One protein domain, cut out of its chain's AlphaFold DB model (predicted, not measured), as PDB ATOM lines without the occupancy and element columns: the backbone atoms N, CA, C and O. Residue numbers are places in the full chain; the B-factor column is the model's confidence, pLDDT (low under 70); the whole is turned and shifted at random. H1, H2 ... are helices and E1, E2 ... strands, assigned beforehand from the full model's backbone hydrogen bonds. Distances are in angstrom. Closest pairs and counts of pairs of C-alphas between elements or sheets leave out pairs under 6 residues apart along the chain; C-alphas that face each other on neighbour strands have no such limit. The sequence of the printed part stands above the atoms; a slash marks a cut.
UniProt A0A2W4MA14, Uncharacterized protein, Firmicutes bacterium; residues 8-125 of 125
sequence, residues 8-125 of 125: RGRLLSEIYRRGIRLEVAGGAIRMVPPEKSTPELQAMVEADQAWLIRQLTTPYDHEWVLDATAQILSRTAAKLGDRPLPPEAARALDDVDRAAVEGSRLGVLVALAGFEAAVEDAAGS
ATOM      1  N   ARG A   8      73.630   6.500  -9.616       94.75
ATOM      2  CA  ARG A   8      74.622   6.800  -8.573       94.75
ATOM      3  C   ARG A   8      74.129   7.832  -7.570       94.75
ATOM      4  O   ARG A   8      74.366   7.662  -6.385       94.75
ATOM      5  N   GLY A   9      73.413   8.864  -8.016       93.44
ATOM      6  CA  GLY A   9      72.777   9.820  -7.109       93.44
ATOM      7  C   GLY A   9      71.828   9.116  -6.134       93.44
ATOM      8  O   GLY A   9      71.923   9.333  -4.932       93.44
ATOM      9  N   ARG A  10      70.992   8.191  -6.634       94.06
ATOM     10  CA  ARG A  10      70.103   7.355  -5.803       94.06
ATOM     11  C   ARG A  10      70.877   6.520  -4.791       94.06
ATOM     12  O   ARG A  10      70.583   6.627  -3.605       94.06
ATOM     13  N   LEU A  11      71.891   5.779  -5.233       97.06
ATOM     14  CA  LEU A  11      72.780   5.015  -4.354       97.06
ATOM     15  C   LEU A  11      73.381   5.889  -3.241       97.06
ATOM     16  O   LEU A  11      73.252   5.564  -2.065       97.06
ATOM     17  N   LEU A  12      74.002   7.015  -3.598       97.31
ATOM     18  CA  LEU A  12      74.662   7.909  -2.644       97.31
ATOM     19  C   LEU A  12      73.669   8.548  -1.664       97.31
ATOM     20  O   LEU A  12      73.943   8.595  -0.468       97.31
ATOM     21  N   SER A  13      72.500   8.977  -2.147       96.06
ATOM     22  CA  SER A  13      71.443   9.524  -1.289       96.06
ATOM     23  C   SER A  13      70.927   8.485  -0.290       96.06
ATOM     24  O   SER A  13      70.671   8.810   0.864       96.06
ATOM     25  N   GLU A  14      70.828   7.218  -0.700       97.06
ATOM     26  CA  GLU A  14      70.357   6.140   0.166       97.06
ATOM     27  C   GLU A  14      71.395   5.785   1.236       97.06
ATOM     28  O   GLU A  14      71.043   5.592   2.401       97.06
ATOM     29  N   ILE A  15      72.682   5.778   0.867       97.69
ATOM     30  CA  ILE A  15      73.802   5.665   1.812       97.69
ATOM     31  C   ILE A  15      73.725   6.787   2.858       97.69
ATOM     32  O   ILE A  15      73.825   6.509   4.056       97.69
ATOM     33  N   TYR A  16      73.497   8.031   2.417       97.56
ATOM     34  CA  TYR A  16      73.383   9.194   3.299       97.56
ATOM     35  C   TYR A  16      72.190   9.081   4.256       97.56
ATOM     36  O   TYR A  16      72.376   9.138   5.469       97.56
ATOM     37  N   ARG A  17      70.976   8.835   3.741       95.69
ATOM     38  CA  ARG A  17      69.749   8.722   4.559       95.69
ATOM     39  C   ARG A  17      69.851   7.638   5.624       95.69
ATOM     40  O   ARG A  17      69.333   7.791   6.726       95.69
ATOM     41  N   ARG A  18      70.521   6.532   5.302       95.94
ATOM     42  CA  ARG A  18      70.743   5.435   6.247       95.94
ATOM     43  C   ARG A  18      71.896   5.714   7.207       95.94
ATOM     44  O   ARG A  18      72.030   5.013   8.206       95.94
ATOM     45  N   GLY A  19      72.728   6.720   6.957       95.56
ATOM     46  CA  GLY A  19      73.936   6.969   7.739       95.56
ATOM     47  C   GLY A  19      74.874   5.765   7.688       95.56
ATOM     48  O   GLY A  19      75.278   5.250   8.736       95.56
ATOM     49  N   ILE A  20      75.131   5.273   6.473       96.38
ATOM     50  CA  ILE A  20      76.063   4.182   6.186       96.38
ATOM     51  C   ILE A  20      77.391   4.776   5.717       96.38
ATOM     52  O   ILE A  20      77.435   5.652   4.858       96.38
ATOM     53  N   ARG A  21      78.495   4.258   6.249       94.75
ATOM     54  CA  ARG A  21      79.847   4.454   5.728       94.75
ATOM     55  C   ARG A  21      80.232   3.255   4.870       94.75
ATOM     56  O   ARG A  21      79.886   2.120   5.195       94.75
ATOM     57  N   LEU A  22      80.951   3.517   3.784       95.50
ATOM     58  CA  LEU A  22      81.533   2.480   2.940       95.50
ATOM     59  C   LEU A  22      83.030   2.385   3.212       95.50
ATOM     60  O   LEU A  22      83.724   3.398   3.234       95.50
ATOM     61  N   GLU A  23      83.520   1.168   3.396       94.12
ATOM     62  CA  GLU A  23      84.932   0.865   3.633       94.12
ATOM     63  C   GLU A  23      85.395  -0.194   2.624       94.12
ATOM     64  O   GLU A  23      84.598  -1.028   2.194       94.12
ATOM     65  N   VAL A  24      86.673  -0.182   2.228       92.94
ATOM     66  CA  VAL A  24      87.248  -1.254   1.395       92.94
ATOM     67  C   VAL A  24      87.910  -2.284   2.302       92.94
ATOM     68  O   VAL A  24      88.847  -1.962   3.027       92.94
ATOM     69  N   ALA A  25      87.464  -3.536   2.227       88.88
ATOM     70  CA  ALA A  25      88.061  -4.657   2.945       88.88
ATOM     71  C   ALA A  25      88.245  -5.841   1.989       88.88
ATOM     72  O   ALA A  25      87.287  -6.311   1.382       88.88
ATOM     73  N   GLY A  26      89.487  -6.310   1.820       85.69
ATOM     74  CA  GLY A  26      89.784  -7.465   0.961       85.69
ATOM     75  C   GLY A  26      89.386  -7.290  -0.512       85.69
ATOM     76  O   GLY A  26      89.067  -8.271  -1.171       85.69
ATOM     77  N   GLY A  27      89.360  -6.052  -1.024       86.06
ATOM     78  CA  GLY A  27      88.941  -5.751  -2.402       86.06
ATOM     79  C   GLY A  27      87.425  -5.642  -2.611       86.06
ATOM     80  O   GLY A  27      86.983  -5.420  -3.738       86.06
ATOM     81  N   ALA A  28      86.629  -5.748  -1.546       90.00
ATOM     82  CA  ALA A  28      85.182  -5.565  -1.572       90.00
ATOM     83  C   ALA A  28      84.750  -4.342  -0.755       90.00
ATOM     84  O   ALA A  28      85.460  -3.891   0.148       90.00
ATOM     85  N   ILE A  29      83.567  -3.814  -1.076       95.81
ATOM     86  CA  ILE A  29      82.928  -2.760  -0.287       95.81
ATOM     87  C   ILE A  29      82.229  -3.391   0.915       95.81
ATOM     88  O   ILE A  29      81.427  -4.312   0.776       95.81
ATOM     89  N   ARG A  30      82.497  -2.848   2.100       95.00
ATOM     90  CA  ARG A  30      81.793  -3.151   3.342       95.00
ATOM     91  C   ARG A  30      80.943  -1.952   3.749       95.00
ATOM     92  O   ARG A  30      81.432  -0.827   3.781       95.00
ATOM     93  N   MET A  31      79.686  -2.207   4.106       96.31
ATOM     94  CA  MET A  31      78.781  -1.209   4.683       96.31
ATOM     95  C   MET A  31      78.865  -1.208   6.206       96.31
ATOM     96  O   MET A  31      78.837  -2.267   6.839       96.31
ATOM     97  N   VAL A  32      78.955  -0.014   6.790       95.56
ATOM     98  CA  VAL A  32      79.074   0.190   8.233       95.56
ATOM     99  C   VAL A  32      78.086   1.271   8.704       95.56
ATOM    100  O   VAL A  32      78.197   2.412   8.269       95.56
ATOM    101  N   PRO A  33      77.155   0.970   9.620       95.31
ATOM    102  CA  PRO A  33      76.975  -0.330  10.247       95.31
ATOM    103  C   PRO A  33      76.103  -1.259   9.357       95.31
ATOM    104  O   PRO A  33      75.217  -0.776   8.642       95.31
ATOM    105  N   PRO A  34      76.380  -2.577   9.316       91.38
ATOM    106  CA  PRO A  34      75.785  -3.493   8.337       91.38
ATOM    107  C   PRO A  34      74.272  -3.683   8.505       91.38
ATOM    108  O   PRO A  34      73.579  -3.931   7.524       91.38
ATOM    109  N   GLU A  35      73.735  -3.525   9.714       93.94
ATOM    110  CA  GLU A  35      72.309  -3.683  10.021       93.94
ATOM    111  C   GLU A  35      71.414  -2.631   9.359       93.94
ATOM    112  O   GLU A  35      70.205  -2.819   9.258       93.94
ATOM    113  N   LYS A  36      71.994  -1.525   8.883       94.06
ATOM    114  CA  LYS A  36      71.252  -0.494   8.149       94.06
ATOM    115  C   LYS A  36      71.147  -0.785   6.653       94.06
ATOM    116  O   LYS A  36      70.404  -0.091   5.951       94.06
ATOM    117  N   SER A  37      71.877  -1.786   6.164       92.56
ATOM    118  CA  SER A  37      71.848  -2.238   4.776       92.56
ATOM    119  C   SER A  37      70.509  -2.889   4.423       92.56
ATOM    120  O   SER A  37      69.930  -3.606   5.232       92.56
ATOM    121  N   THR A  38      70.064  -2.727   3.176       95.19
ATOM    122  CA  THR A  38      68.956  -3.511   2.596       95.19
ATOM    123  C   THR A  38      69.429  -4.302   1.382       95.19
ATOM    124  O   THR A  38      70.495  -3.978   0.849       95.19
ATOM    125  N   PRO A  39      68.669  -5.314   0.923       95.88
ATOM    126  CA  PRO A  39      68.984  -6.035  -0.310       95.88
ATOM    127  C   PRO A  39      69.104  -5.110  -1.528       95.88
ATOM    128  O   PRO A  39      69.992  -5.281  -2.357       95.88
ATOM    129  N   GLU A  40      68.264  -4.080  -1.617       95.25
ATOM    130  CA  GLU A  40      68.293  -3.114  -2.719       95.25
ATOM    131  C   GLU A  40      69.564  -2.265  -2.670       95.25
ATOM    132  O   GLU A  40      70.211  -2.052  -3.693       95.25
ATOM    133  N   LEU A  41      69.957  -1.809  -1.475       96.00
ATOM    134  CA  LEU A  41      71.203  -1.069  -1.310       96.00
ATOM    135  C   LEU A  41      72.426  -1.946  -1.596       96.00
ATOM    136  O   LEU A  41      73.358  -1.476  -2.244       96.00
ATOM    137  N   GLN A  42      72.408  -3.214  -1.177       95.94
ATOM    138  CA  GLN A  42      73.456  -4.187  -1.507       95.94
ATOM    139  C   GLN A  42      73.605  -4.335  -3.018       95.94
ATOM    140  O   GLN A  42      74.712  -4.192  -3.526       95.94
ATOM    141  N   ALA A  43      72.495  -4.520  -3.735       96.12
ATOM    142  CA  ALA A  43      72.505  -4.641  -5.188       96.12
ATOM    143  C   ALA A  43      73.043  -3.375  -5.877       96.12
ATOM    144  O   ALA A  43      73.815  -3.472  -6.830       96.12
ATOM    145  N   MET A  44      72.685  -2.179  -5.390       97.06
ATOM    146  CA  MET A  44      73.235  -0.926  -5.925       97.06
ATOM    147  C   MET A  44      74.742  -0.789  -5.651       97.06
ATOM    148  O   MET A  44      75.487  -0.368  -6.534       97.06
ATOM    149  N   VAL A  45      75.207  -1.157  -4.451       96.38
ATOM    150  CA  VAL A  45      76.636  -1.144  -4.093       96.38
ATOM    151  C   VAL A  45      77.428  -2.137  -4.942       96.38
ATOM    152  O   VAL A  45      78.514  -1.800  -5.404       96.38
ATOM    153  N   GLU A  46      76.889  -3.332  -5.173       95.75
ATOM    154  CA  GLU A  46      77.507  -4.359  -6.014       95.75
ATOM    155  C   GLU A  46      77.604  -3.895  -7.475       95.75
ATOM    156  O   GLU A  46      78.678  -3.954  -8.078       95.75
ATOM    157  N   ALA A  47      76.522  -3.332  -8.022       95.81
ATOM    158  CA  ALA A  47      76.483  -2.827  -9.394       95.81
ATOM    159  C   ALA A  47      77.495  -1.694  -9.659       95.81
ATOM    160  O   ALA A  47      78.035  -1.589 -10.761       95.81
ATOM    161  N   ASP A  48      77.782  -0.860  -8.656       96.69
ATOM    162  CA  ASP A  48      78.732   0.253  -8.747       96.69
ATOM    163  C   ASP A  48      80.052  -0.004  -7.984       96.69
ATOM    164  O   ASP A  48      80.835   0.928  -7.774       96.69
ATOM    165  N   GLN A  49      80.364  -1.254  -7.613       95.62
ATOM    166  CA  GLN A  49      81.494  -1.589  -6.731       95.62
ATOM    167  C   GLN A  49      82.830  -1.020  -7.226       95.62
ATOM    168  O   GLN A  49      83.554  -0.378  -6.466       95.62
ATOM    169  N   ALA A  50      83.162  -1.208  -8.506       95.00
ATOM    170  CA  ALA A  50      84.415  -0.703  -9.070       95.00
ATOM    171  C   ALA A  50      84.501   0.833  -9.007       95.00
ATOM    172  O   ALA A  50      85.561   1.403  -8.734       95.00
ATOM    173  N   TRP A  51      83.374   1.516  -9.224       95.50
ATOM    174  CA  TRP A  51      83.302   2.970  -9.136       95.50
ATOM    175  C   TRP A  51      83.445   3.456  -7.687       95.50
ATOM    176  O   TRP A  51      84.198   4.403  -7.446       95.50
ATOM    177  N   LEU A  52      82.799   2.781  -6.729       96.38
ATOM    178  CA  LEU A  52      82.900   3.067  -5.294       96.38
ATOM    179  C   LEU A  52      84.322   2.859  -4.767       96.38
ATOM    180  O   LEU A  52      84.863   3.744  -4.107       96.38
ATOM    181  N   ILE A  53      84.961   1.737  -5.117       95.19
ATOM    182  CA  ILE A  53      86.361   1.461  -4.761       95.19
ATOM    183  C   ILE A  53      87.265   2.558  -5.321       95.19
ATOM    184  O   ILE A  53      88.142   3.057  -4.615       95.19
ATOM    185  N   ARG A  54      87.028   2.999  -6.562       93.50
ATOM    186  CA  ARG A  54      87.767   4.129  -7.130       93.50
ATOM    187  C   ARG A  54      87.552   5.406  -6.316       93.50
ATOM    188  O   ARG A  54      88.528   6.098  -6.066       93.50
ATOM    189  N   GLN A  55      86.334   5.730  -5.874       93.25
ATOM    190  CA  GLN A  55      86.110   6.936  -5.057       93.25
ATOM    191  C   GLN A  55      86.766   6.852  -3.673       93.25
ATOM    192  O   GLN A  55      87.207   7.874  -3.163       93.25
ATOM    193  N   LEU A  56      86.855   5.654  -3.093       91.38
ATOM    194  CA  LEU A  56      87.505   5.413  -1.799       91.38
ATOM    195  C   LEU A  56      89.035   5.430  -1.868       91.38
ATOM    196  O   LEU A  56      89.685   5.656  -0.855       91.38
ATOM    197  N   THR A  57      89.612   5.171  -3.042       89.69
ATOM    198  CA  THR A  57      91.072   5.097  -3.235       89.69
ATOM    199  C   THR A  57      91.648   6.285  -4.004       89.69
ATOM    200  O   THR A  57      92.857   6.497  -3.978       89.69
ATOM    201  N   THR A  58      90.809   7.072  -4.685       89.31
ATOM    202  CA  THR A  58      91.245   8.309  -5.345       89.31
ATOM    203  C   THR A  58      91.611   9.333  -4.271       89.31
ATOM    204  O   THR A  58      90.768   9.604  -3.411       89.31
ATOM    205  N   PRO A  59      92.818   9.928  -4.324       85.31
ATOM    206  CA  PRO A  59      93.208  10.979  -3.398       85.31
ATOM    207  C   PRO A  59      92.193  12.118  -3.364       85.31
ATOM    208  O   PRO A  59      91.556  12.450  -4.369       85.31
ATOM    209  N   TYR A  60      92.050  12.709  -2.185       84.50
ATOM    210  CA  TYR A  60      91.210  13.876  -2.012       84.50
ATOM    211  C   TYR A  60      91.813  15.082  -2.737       84.50
ATOM    212  O   TYR A  60      93.012  15.338  -2.640       84.50
ATOM    213  N   ASP A  61      90.960  15.811  -3.450       88.25
ATOM    214  CA  ASP A  61      91.306  17.013  -4.199       88.25
ATOM    215  C   ASP A  61      90.324  18.125  -3.807       88.25
ATOM    216  O   ASP A  61      89.126  18.039  -4.101       88.25
ATOM    217  N   HIS A  62      90.839  19.137  -3.101       80.50
ATOM    218  CA  HIS A  62      90.054  20.261  -2.587       80.50
ATOM    219  C   HIS A  62      89.438  21.097  -3.715       80.50
ATOM    220  O   HIS A  62      88.292  21.525  -3.579       80.50
ATOM    221  N   GLU A  63      90.151  21.314  -4.826       85.69
ATOM    222  CA  GLU A  63      89.649  22.140  -5.934       85.69
ATOM    223  C   GLU A  63      88.445  21.466  -6.593       85.69
ATOM    224  O   GLU A  63      87.389  22.074  -6.769       85.69
ATOM    225  N   TRP A  64      88.553  20.158  -6.833       86.19
ATOM    226  CA  TRP A  64      87.444  19.374  -7.359       86.19
ATOM    227  C   TRP A  64      86.209  19.378  -6.436       86.19
ATOM    228  O   TRP A  64      85.079  19.421  -6.931       86.19
ATOM    229  N   VAL A  65      86.388  19.325  -5.108       82.25
ATOM    230  CA  VAL A  65      85.261  19.360  -4.154       82.25
ATOM    231  C   VAL A  65      84.544  20.703  -4.181       82.25
ATOM    232  O   VAL A  65      83.309  20.726  -4.161       82.25
ATOM    233  N   LEU A  66      85.290  21.805  -4.247       83.56
ATOM    234  CA  LEU A  66      84.710  23.142  -4.352       83.56
ATOM    235  C   LEU A  66      83.881  23.272  -5.632       83.56
ATOM    236  O   LEU A  66      82.723  23.690  -5.567       83.56
ATOM    237  N   ASP A  67      84.415  22.812  -6.764       87.88
ATOM    238  CA  ASP A  67      83.709  22.826  -8.047       87.88
ATOM    239  C   ASP A  67      82.441  21.964  -8.028       87.88
ATOM    240  O   ASP A  67      81.378  22.393  -8.490       87.88
ATOM    241  N   ALA A  68      82.525  20.745  -7.487       84.62
ATOM    242  CA  ALA A  68      81.380  19.847  -7.377       84.62
ATOM    243  C   ALA A  68      80.284  20.444  -6.481       84.62
ATOM    244  O   ALA A  68      79.106  20.433  -6.846       84.62
ATOM    245  N   THR A  69      80.672  21.012  -5.339       87.31
ATOM    246  CA  THR A  69      79.752  21.648  -4.390       87.31
ATOM    247  C   THR A  69      79.082  22.868  -5.016       87.31
ATOM    248  O   THR A  69      77.857  22.975  -4.979       87.31
ATOM    249  N   ALA A  70      79.842  23.748  -5.676       88.06
ATOM    250  CA  ALA A  70      79.307  24.938  -6.336       88.06
ATOM    251  C   ALA A  70      78.286  24.593  -7.433       88.06
ATOM    252  O   ALA A  70      77.223  25.215  -7.515       88.06
ATOM    253  N   GLN A  71      78.560  23.568  -8.249       86.88
ATOM    254  CA  GLN A  71      77.621  23.106  -9.276       86.88
ATOM    255  C   GLN A  71      76.309  22.601  -8.667       86.88
ATOM    256  O   GLN A  71      75.226  22.908  -9.171       86.88
ATOM    257  N   ILE A  72      76.394  21.839  -7.579       86.75
ATOM    258  CA  ILE A  72      75.225  21.287  -6.894       86.75
ATOM    259  C   ILE A  72      74.404  22.391  -6.225       86.75
ATOM    260  O   ILE A  72      73.187  22.447  -6.419       86.75
ATOM    261  N   LEU A  73      75.058  23.316  -5.522       86.06
ATOM    262  CA  LEU A  73      74.416  24.487  -4.925       86.06
ATOM    263  C   LEU A  73      73.703  25.339  -5.983       86.06
ATOM    264  O   LEU A  73      72.545  25.705  -5.803       86.06
ATOM    265  N   SER A  74      74.341  25.591  -7.127       86.62
ATOM    266  CA  SER A  74      73.733  26.363  -8.217       86.62
ATOM    267  C   SER A  74      72.463  25.698  -8.764       86.62
ATOM    268  O   SER A  74      71.421  26.345  -8.899       86.62
ATOM    269  N   ARG A  75      72.505  24.383  -9.025       84.44
ATOM    270  CA  ARG A  75      71.344  23.639  -9.550       84.44
ATOM    271  C   ARG A  75      70.193  23.524  -8.556       84.44
ATOM    272  O   ARG A  75      69.040  23.448  -8.976       84.44
ATOM    273  N   THR A  76      70.489  23.439  -7.264       84.88
ATOM    274  CA  THR A  76      69.486  23.272  -6.198       84.88
ATOM    275  C   THR A  76      68.877  24.600  -5.766       84.88
ATOM    276  O   THR A  76      67.667  24.651  -5.548       84.88
ATOM    277  N   ALA A  77      69.648  25.693  -5.755       83.44
ATOM    278  CA  ALA A  77      69.132  27.043  -5.521       83.44
ATOM    279  C   ALA A  77      68.013  27.401  -6.515       83.44
ATOM    280  O   ALA A  77      66.964  27.908  -6.122       83.44
ATOM    281  N   ALA A  78      68.179  27.028  -7.789       82.62
ATOM    282  CA  ALA A  78      67.150  27.215  -8.812       82.62
ATOM    283  C   ALA A  78      65.832  26.468  -8.516       82.62
ATOM    284  O   ALA A  78      64.776  26.887  -8.983       82.62
ATOM    285  N   LYS A  79      65.874  25.365  -7.754       84.19
ATOM    286  CA  LYS A  79      64.685  24.578  -7.384       84.19
ATOM    287  C   LYS A  79      63.987  25.149  -6.157       84.19
ATOM    288  O   LYS A  79      62.761  25.123  -6.090       84.19
ATOM    289  N   LEU A  80      64.745  25.665  -5.191       83.88
ATOM    290  CA  LEU A  80      64.182  26.251  -3.975       83.88
ATOM    291  C   LEU A  80      63.500  27.595  -4.251       83.88
ATOM    292  O   LEU A  80      62.444  27.851  -3.670       83.88
ATOM    293  N   GLY A  81      64.034  28.410  -5.167       84.00
ATOM    294  CA  GLY A  81      63.557  29.780  -5.369       84.00
ATOM    295  C   GLY A  81      63.777  30.603  -4.097       84.00
ATOM    296  O   GLY A  81      64.866  30.566  -3.533       84.00
ATOM    297  N   ASP A  82      62.730  31.273  -3.610       85.31
ATOM    298  CA  ASP A  82      62.775  32.059  -2.364       85.31
ATOM    299  C   ASP A  82      62.486  31.230  -1.097       85.31
ATOM    300  O   ASP A  82      62.386  31.770   0.007       85.31
ATOM    301  N   ARG A  83      62.304  29.910  -1.233       86.25
ATOM    302  CA  ARG A  83      62.039  29.039  -0.084       86.25
ATOM    303  C   ARG A  83      63.282  28.934   0.806       86.25
ATOM    304  O   ARG A  83      64.396  28.850   0.287       86.25
ATOM    305  N   PRO A  84      63.108  28.884   2.139       87.69
ATOM    306  CA  PRO A  84      64.226  28.634   3.036       87.69
ATOM    307  C   PRO A  84      64.843  27.262   2.749       87.69
ATOM    308  O   PRO A  84      64.150  26.323   2.353       87.69
ATOM    309  N   LEU A  85      66.150  27.141   2.992       88.50
ATOM    310  CA  LEU A  85      66.831  25.855   2.911       88.50
ATOM    311  C   LEU A  85      66.247  24.903   3.975       88.50
ATOM    312  O   LEU A  85      66.222  25.275   5.152       88.50
ATOM    313  N   PRO A  86      65.778  23.694   3.607       91.56
ATOM    314  CA  PRO A  86      65.221  22.764   4.580       91.56
ATOM    315  C   PRO A  86      66.301  22.298   5.578       91.56
ATOM    316  O   PRO A  86      67.469  22.165   5.194       91.56
ATOM    317  N   PRO A  87      65.946  22.027   6.850       93.44
ATOM    318  CA  PRO A  87      66.914  21.657   7.886       93.44
ATOM    319  C   PRO A  87      67.786  20.447   7.531       93.44
ATOM    320  O   PRO A  87      68.958  20.402   7.894       93.44
ATOM    321  N   GLU A  88      67.234  19.465   6.826       93.50
ATOM    322  CA  GLU A  88      67.946  18.269   6.373       93.50
ATOM    323  C   GLU A  88      69.010  18.610   5.324       93.50
ATOM    324  O   GLU A  88      70.104  18.046   5.357       93.50
ATOM    325  N   ALA A  89      68.720  19.565   4.435       92.94
ATOM    326  CA  ALA A  89      69.691  20.055   3.465       92.94
ATOM    327  C   ALA A  89      70.786  20.886   4.149       92.94
ATOM    328  O   ALA A  89      71.955  20.733   3.815       92.94
ATOM    329  N   ALA A  90      70.443  21.703   5.152       92.25
ATOM    330  CA  ALA A  90      71.445  22.426   5.938       92.25
ATOM    331  C   ALA A  90      72.439  21.463   6.616       92.25
ATOM    332  O   ALA A  90      73.643  21.609   6.443       92.25
ATOM    333  N   ARG A  91      71.940  20.406   7.275       95.38
ATOM    334  CA  ARG A  91      72.798  19.367   7.877       95.38
ATOM    335  C   ARG A  91      73.673  18.652   6.847       95.38
ATOM    336  O   ARG A  91      74.823  18.347   7.132       95.38
ATOM    337  N   ALA A  92      73.142  18.399   5.652       94.69
ATOM    338  CA  ALA A  92      73.917  17.780   4.583       94.69
ATOM    339  C   ALA A  92      75.080  18.667   4.115       94.69
ATOM    340  O   ALA A  92      76.140  18.137   3.799       94.69
ATOM    341  N   LEU A  93      74.923  19.997   4.112       92.31
ATOM    342  CA  LEU A  93      76.034  20.916   3.842       92.31
ATOM    343  C   LEU A  93      77.090  20.888   4.953       92.31
ATOM    344  O   LEU A  93      78.279  20.867   4.640       92.31
ATOM    345  N   ASP A  94      76.680  20.807   6.219       94.94
ATOM    346  CA  ASP A  94      77.623  20.635   7.334       94.94
ATOM    347  C   ASP A  94      78.409  19.314   7.200       94.94
ATOM    348  O   ASP A  94      79.616  19.257   7.443       94.94
ATOM    349  N   ASP A  95      77.753  18.243   6.744       96.00
ATOM    350  CA  ASP A  95      78.405  16.959   6.475       96.00
ATOM    351  C   ASP A  95      79.351  16.994   5.262       96.00
ATOM    352  O   ASP A  95      80.334  16.246   5.244       96.00
ATOM    353  N   VAL A  96      79.106  17.862   4.269       94.00
ATOM    354  CA  VAL A  96      80.062  18.120   3.177       94.00
ATOM    355  C   VAL A  96      81.339  18.739   3.732       94.00
ATOM    356  O   VAL A  96      82.425  18.255   3.410       94.00
ATOM    357  N   ASP A  97      81.220  19.766   4.577       91.75
ATOM    358  CA  ASP A  97      82.369  20.424   5.208       91.75
ATOM    359  C   ASP A  97      83.162  19.439   6.076       91.75
ATOM    360  O   ASP A  97      84.371  19.267   5.905       91.75
ATOM    361  N   ARG A  98      82.466  18.667   6.918       94.81
ATOM    362  CA  ARG A  98      83.093  17.623   7.736       94.81
ATOM    363  C   ARG A  98      83.840  16.595   6.883       94.81
ATOM    364  O   ARG A  98      84.995  16.281   7.169       94.81
ATOM    365  N   ALA A  99      83.217  16.083   5.821       93.44
ATOM    366  CA  ALA A  99      83.860  15.122   4.927       93.44
ATOM    367  C   ALA A  99      85.051  15.727   4.165       93.44
ATOM    368  O   ALA A  99      86.012  15.013   3.869       93.44
ATOM    369  N   ALA A 100      85.008  17.025   3.857       91.62
ATOM    370  CA  ALA A 100      86.116  17.746   3.249       91.62
ATOM    371  C   ALA A 100      87.315  17.864   4.203       91.62
ATOM    372  O   ALA A 100      88.440  17.577   3.796       91.62
ATOM    373  N   VAL A 101      87.076  18.198   5.474       91.62
ATOM    374  CA  VAL A 101      88.111  18.232   6.525       91.62
ATOM    375  C   VAL A 101      88.730  16.851   6.754       91.62
ATOM    376  O   VAL A 101      89.940  16.733   6.936       91.62
ATOM    377  N   GLU A 102      87.923  15.790   6.695       92.12
ATOM    378  CA  GLU A 102      88.382  14.398   6.796       92.12
ATOM    379  C   GLU A 102      89.158  13.916   5.551       92.12
ATOM    380  O   GLU A 102      89.697  12.808   5.554       92.12
ATOM    381  N   GLY A 103      89.209  14.703   4.469       91.31
ATOM    382  CA  GLY A 103      89.808  14.280   3.202       91.31
ATOM    383  C   GLY A 103      89.044  13.123   2.544       91.31
ATOM    384  O   GLY A 103      89.626  12.284   1.856       91.31
ATOM    385  N   SER A 104      87.729  13.036   2.758       91.88
ATOM    386  CA  SER A 104      86.892  11.941   2.269       91.88
ATOM    387  C   SER A 104      86.158  12.324   0.987       91.88
ATOM    388  O   SER A 104      85.079  12.918   1.008       91.88
ATOM    389  N   ARG A 105      86.713  11.923  -0.163       92.69
ATOM    390  CA  ARG A 105      86.101  12.189  -1.478       92.69
ATOM    391  C   ARG A 105      84.705  11.575  -1.582       92.69
ATOM    392  O   ARG A 105      83.765  12.231  -2.027       92.69
ATOM    393  N   LEU A 106      84.564  10.311  -1.177       93.94
ATOM    394  CA  LEU A 106      83.267   9.641  -1.180       93.94
ATOM    395  C   LEU A 106      82.319  10.252  -0.139       93.94
ATOM    396  O   LEU A 106      81.140  10.398  -0.439       93.94
ATOM    397  N   GLY A 107      82.819  10.644   1.038       94.69
ATOM    398  CA  GLY A 107      82.013  11.320   2.056       94.69
ATOM    399  C   GLY A 107      81.367  12.599   1.522       94.69
ATOM    400  O   GLY A 107      80.158  12.767   1.659       94.69
ATOM    401  N   VAL A 108      82.137  13.425   0.808       94.62
ATOM    402  CA  VAL A 108      81.628  14.628   0.130       94.62
ATOM    403  C   VAL A 108      80.538  14.276  -0.883       94.62
ATOM    404  O   VAL A 108      79.472  14.882  -0.872       94.62
ATOM    405  N   LEU A 109      80.759  13.275  -1.742       94.38
ATOM    406  CA  LEU A 109      79.759  12.853  -2.733       94.38
ATOM    407  C   LEU A 109      78.458  12.355  -2.091       94.38
ATOM    408  O   LEU A 109      77.375  12.649  -2.591       94.38
ATOM    409  N   VAL A 110      78.568  11.592  -1.002       96.88
ATOM    410  CA  VAL A 110      77.423  11.073  -0.245       96.88
ATOM    411  C   VAL A 110      76.636  12.225   0.382       96.88
ATOM    412  O   VAL A 110      75.419  12.286   0.208       96.88
ATOM    413  N   ALA A 111      77.313  13.169   1.038       96.31
ATOM    414  CA  ALA A 111      76.677  14.330   1.653       96.31
ATOM    415  C   ALA A 111      76.017  15.252   0.611       96.31
ATOM    416  O   ALA A 111      74.861  15.642   0.774       96.31
ATOM    417  N   LEU A 112      76.679  15.506  -0.523       95.25
ATOM    418  CA  LEU A 112      76.110  16.278  -1.633       95.25
ATOM    419  C   LEU A 112      74.862  15.616  -2.241       95.25
ATOM    420  O   LEU A 112      73.898  16.303  -2.570       95.25
ATOM    421  N   ALA A 113      74.844  14.286  -2.369       94.88
ATOM    422  CA  ALA A 113      73.655  13.565  -2.822       94.88
ATOM    423  C   ALA A 113      72.514  13.623  -1.790       94.88
ATOM    424  O   ALA A 113      71.346  13.720  -2.167       94.88
ATOM    425  N   GLY A 114      72.846  13.586  -0.495       95.56
ATOM    426  CA  GLY A 114      71.900  13.817   0.595       95.56
ATOM    427  C   GLY A 114      71.272  15.209   0.542       95.56
ATOM    428  O   GLY A 114      70.055  15.343   0.648       95.56
ATOM    429  N   PHE A 115      72.096  16.228   0.296       95.25
ATOM    430  CA  PHE A 115      71.663  17.606   0.099       95.25
ATOM    431  C   PHE A 115      70.711  17.745  -1.096       95.25
ATOM    432  O   PHE A 115      69.617  18.286  -0.941       95.25
ATOM    433  N   GLU A 116      71.084  17.224  -2.275       93.25
ATOM    434  CA  GLU A 116      70.214  17.271  -3.458       93.25
ATOM    435  C   GLU A 116      68.864  16.594  -3.191       93.25
ATOM    436  O   GLU A 116      67.830  17.166  -3.527       93.25
ATOM    437  N   ALA A 117      68.862  15.419  -2.553       92.69
ATOM    438  CA  ALA A 117      67.635  14.700  -2.224       92.69
ATOM    439  C   ALA A 117      66.736  15.490  -1.261       92.69
ATOM    440  O   ALA A 117      65.545  15.627  -1.522       92.69
ATOM    441  N   ALA A 118      67.303  16.066  -0.197       93.19
ATOM    442  CA  ALA A 118      66.546  16.876   0.759       93.19
ATOM    443  C   ALA A 118      65.926  18.124   0.106       93.19
ATOM    444  O   ALA A 118      64.800  18.505   0.428       93.19
ATOM    445  N   VAL A 119      66.642  18.753  -0.833       92.31
ATOM    446  CA  VAL A 119      66.103  19.876  -1.609       92.31
ATOM    447  C   VAL A 119      64.982  19.425  -2.542       92.31
ATOM    448  O   VAL A 119      63.969  20.111  -2.621       92.31
ATOM    449  N   GLU A 120      65.135  18.299  -3.241       89.88
ATOM    450  CA  GLU A 120      64.090  17.765  -4.129       89.88
ATOM    451  C   GLU A 120      62.815  17.399  -3.363       89.88
ATOM    452  O   GLU A 120      61.719  17.763  -3.792       89.88
ATOM    453  N   ASP A 121      62.950  16.754  -2.203       89.38
ATOM    454  CA  ASP A 121      61.823  16.365  -1.351       89.38
ATOM    455  C   ASP A 121      61.039  17.604  -0.872       89.38
ATOM    456  O   ASP A 121      59.806  17.628  -0.914       89.38
ATOM    457  N   ALA A 122      61.746  18.675  -0.491       87.31
ATOM    458  CA  ALA A 122      61.138  19.955  -0.123       87.31
ATOM    459  C   ALA A 122      60.604  20.743  -1.330       87.31
ATOM    460  O   ALA A 122      59.702  21.569  -1.187       87.31
ATOM    461  N   ALA A 123      61.170  20.527  -2.520       83.81
ATOM    462  CA  ALA A 123      60.763  21.222  -3.730       83.81
ATOM    463  C   ALA A 123      59.469  20.658  -4.331       83.81
ATOM    464  O   ALA A 123      58.714  21.439  -4.917       83.81
ATOM    465  N   GLY A 124      59.257  19.341  -4.203       73.88
ATOM    466  CA  GLY A 124      58.106  18.595  -4.719       73.88
ATOM    467  C   GLY A 124      56.944  18.389  -3.738       73.88
ATOM    468  O   GLY A 124      55.930  17.824  -4.148       73.88
ATOM    469  N   SER A 125      57.094  18.833  -2.486       55.62
ATOM    470  CA  SER A 125      56.020  18.931  -1.480       55.62
ATOM    471  C   SER A 125      55.287  20.269  -1.577       55.62
ATOM    472  O   SER A 125      54.061  20.274  -1.329       55.62
TER     473      SER A 125
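AT A GLANCE: This is residues 8 to 125 of the 125 residues of an uncharacterized protein of Firmicutes bacterium (UniProt A0A2W4MA14). Three long helices, H4, H5 and H6, lie side by side with their centres in a triangle, and H1 crosses H6 on the side away from H4 and H5. Beyond H1, the strand hairpin E1-E2 and the two short helices H2 and H3 form a smaller second lobe, which meets the three long helices through the first turn of H6. The printed part has 118 residues, with six named helices and two named strands in the order H1 E1 E2 H2 H3 H4 H5 H6; the sheet, E1 - E2, is antiparallel and the class is mostly helix. The whole is compact, with a radius of gyration of the C-alphas of 14.3 A and spans of 48 by 32 by 20 A.

HOW THE PARTS SIT: H1, residues 8 to 18, touches H6, residues 105 to 124, about perpendicular at 88 degrees; the closest C-alphas, of Ser 13 and Gly 114, are 4.7 A apart, and H6 touches H1 with residues 109 to 117 alone. E1, residues 21 to 25, and E2, residues 28 to 32, form a hairpin, antiparallel at 143 degrees, with N 23 and O 30 at 2.9 A and N 30 and O 23 at 2.8 A, within hydrogen-bond range. H2, residues 39 to 47, touches H1 at a steep tilt of 42 degrees, opposite ways, the closest C-alphas, of Leu 11 and Met 44, being 6.2 A apart. H3, residues 49 to 57, comes closest to E2 with the C-alphas of Gln 49 and Ile 29, 6.7 A apart. H3 touches H6 at a steep tilt of 62 degrees, opposite ways, with the C-alphas of Gln 55 and Leu 106 closest at 5.5 A; of H6, residues 105 to 106 alone take part. H4, residues 62 to 80, touches H6 at a shallow tilt of 5 degrees, the same way, closest at the C-alphas of Leu 80 and Ala 123, 6.1 A. H5, residues 87 to 101, and H6 form a helical hairpin at a shallow tilt of 12 degrees, opposite ways, the closest C-alphas, of Ala 89 and Phe 115, being 4.6 A apart. H4 and H5 are close but not clearly touching, and H6, touching four helices, is the hub. Every O i to N i+4 pair is within hydrogen-bond range in H1, H2, H3, H5 and H6, and 14 of 15 in H4.

IN THESE COORDINATES: H1 begins at C-alpha 8 (74.622, 6.800, -8.573) and is 15.4 A long. E1 measures 12.6 A, E2 12.9 A, and H2 and H3 12.2 A each. H4, 26.6 A, begins at C-alpha 62 (90.054, 20.261, -2.587). H5 is 21.5 A long, and H6, 28.9 A, ends at C-alpha 124 (58.106, 18.595, -4.719).

THE WHOLE: The two C-alphas farthest apart, of Gly 26 and Asp 82, are 48.0 A apart. The printed part has no cut, and no link is long. The mean pLDDT of the printed part is 91.4; residue 125, the chain's last, is the one printed residue under 70.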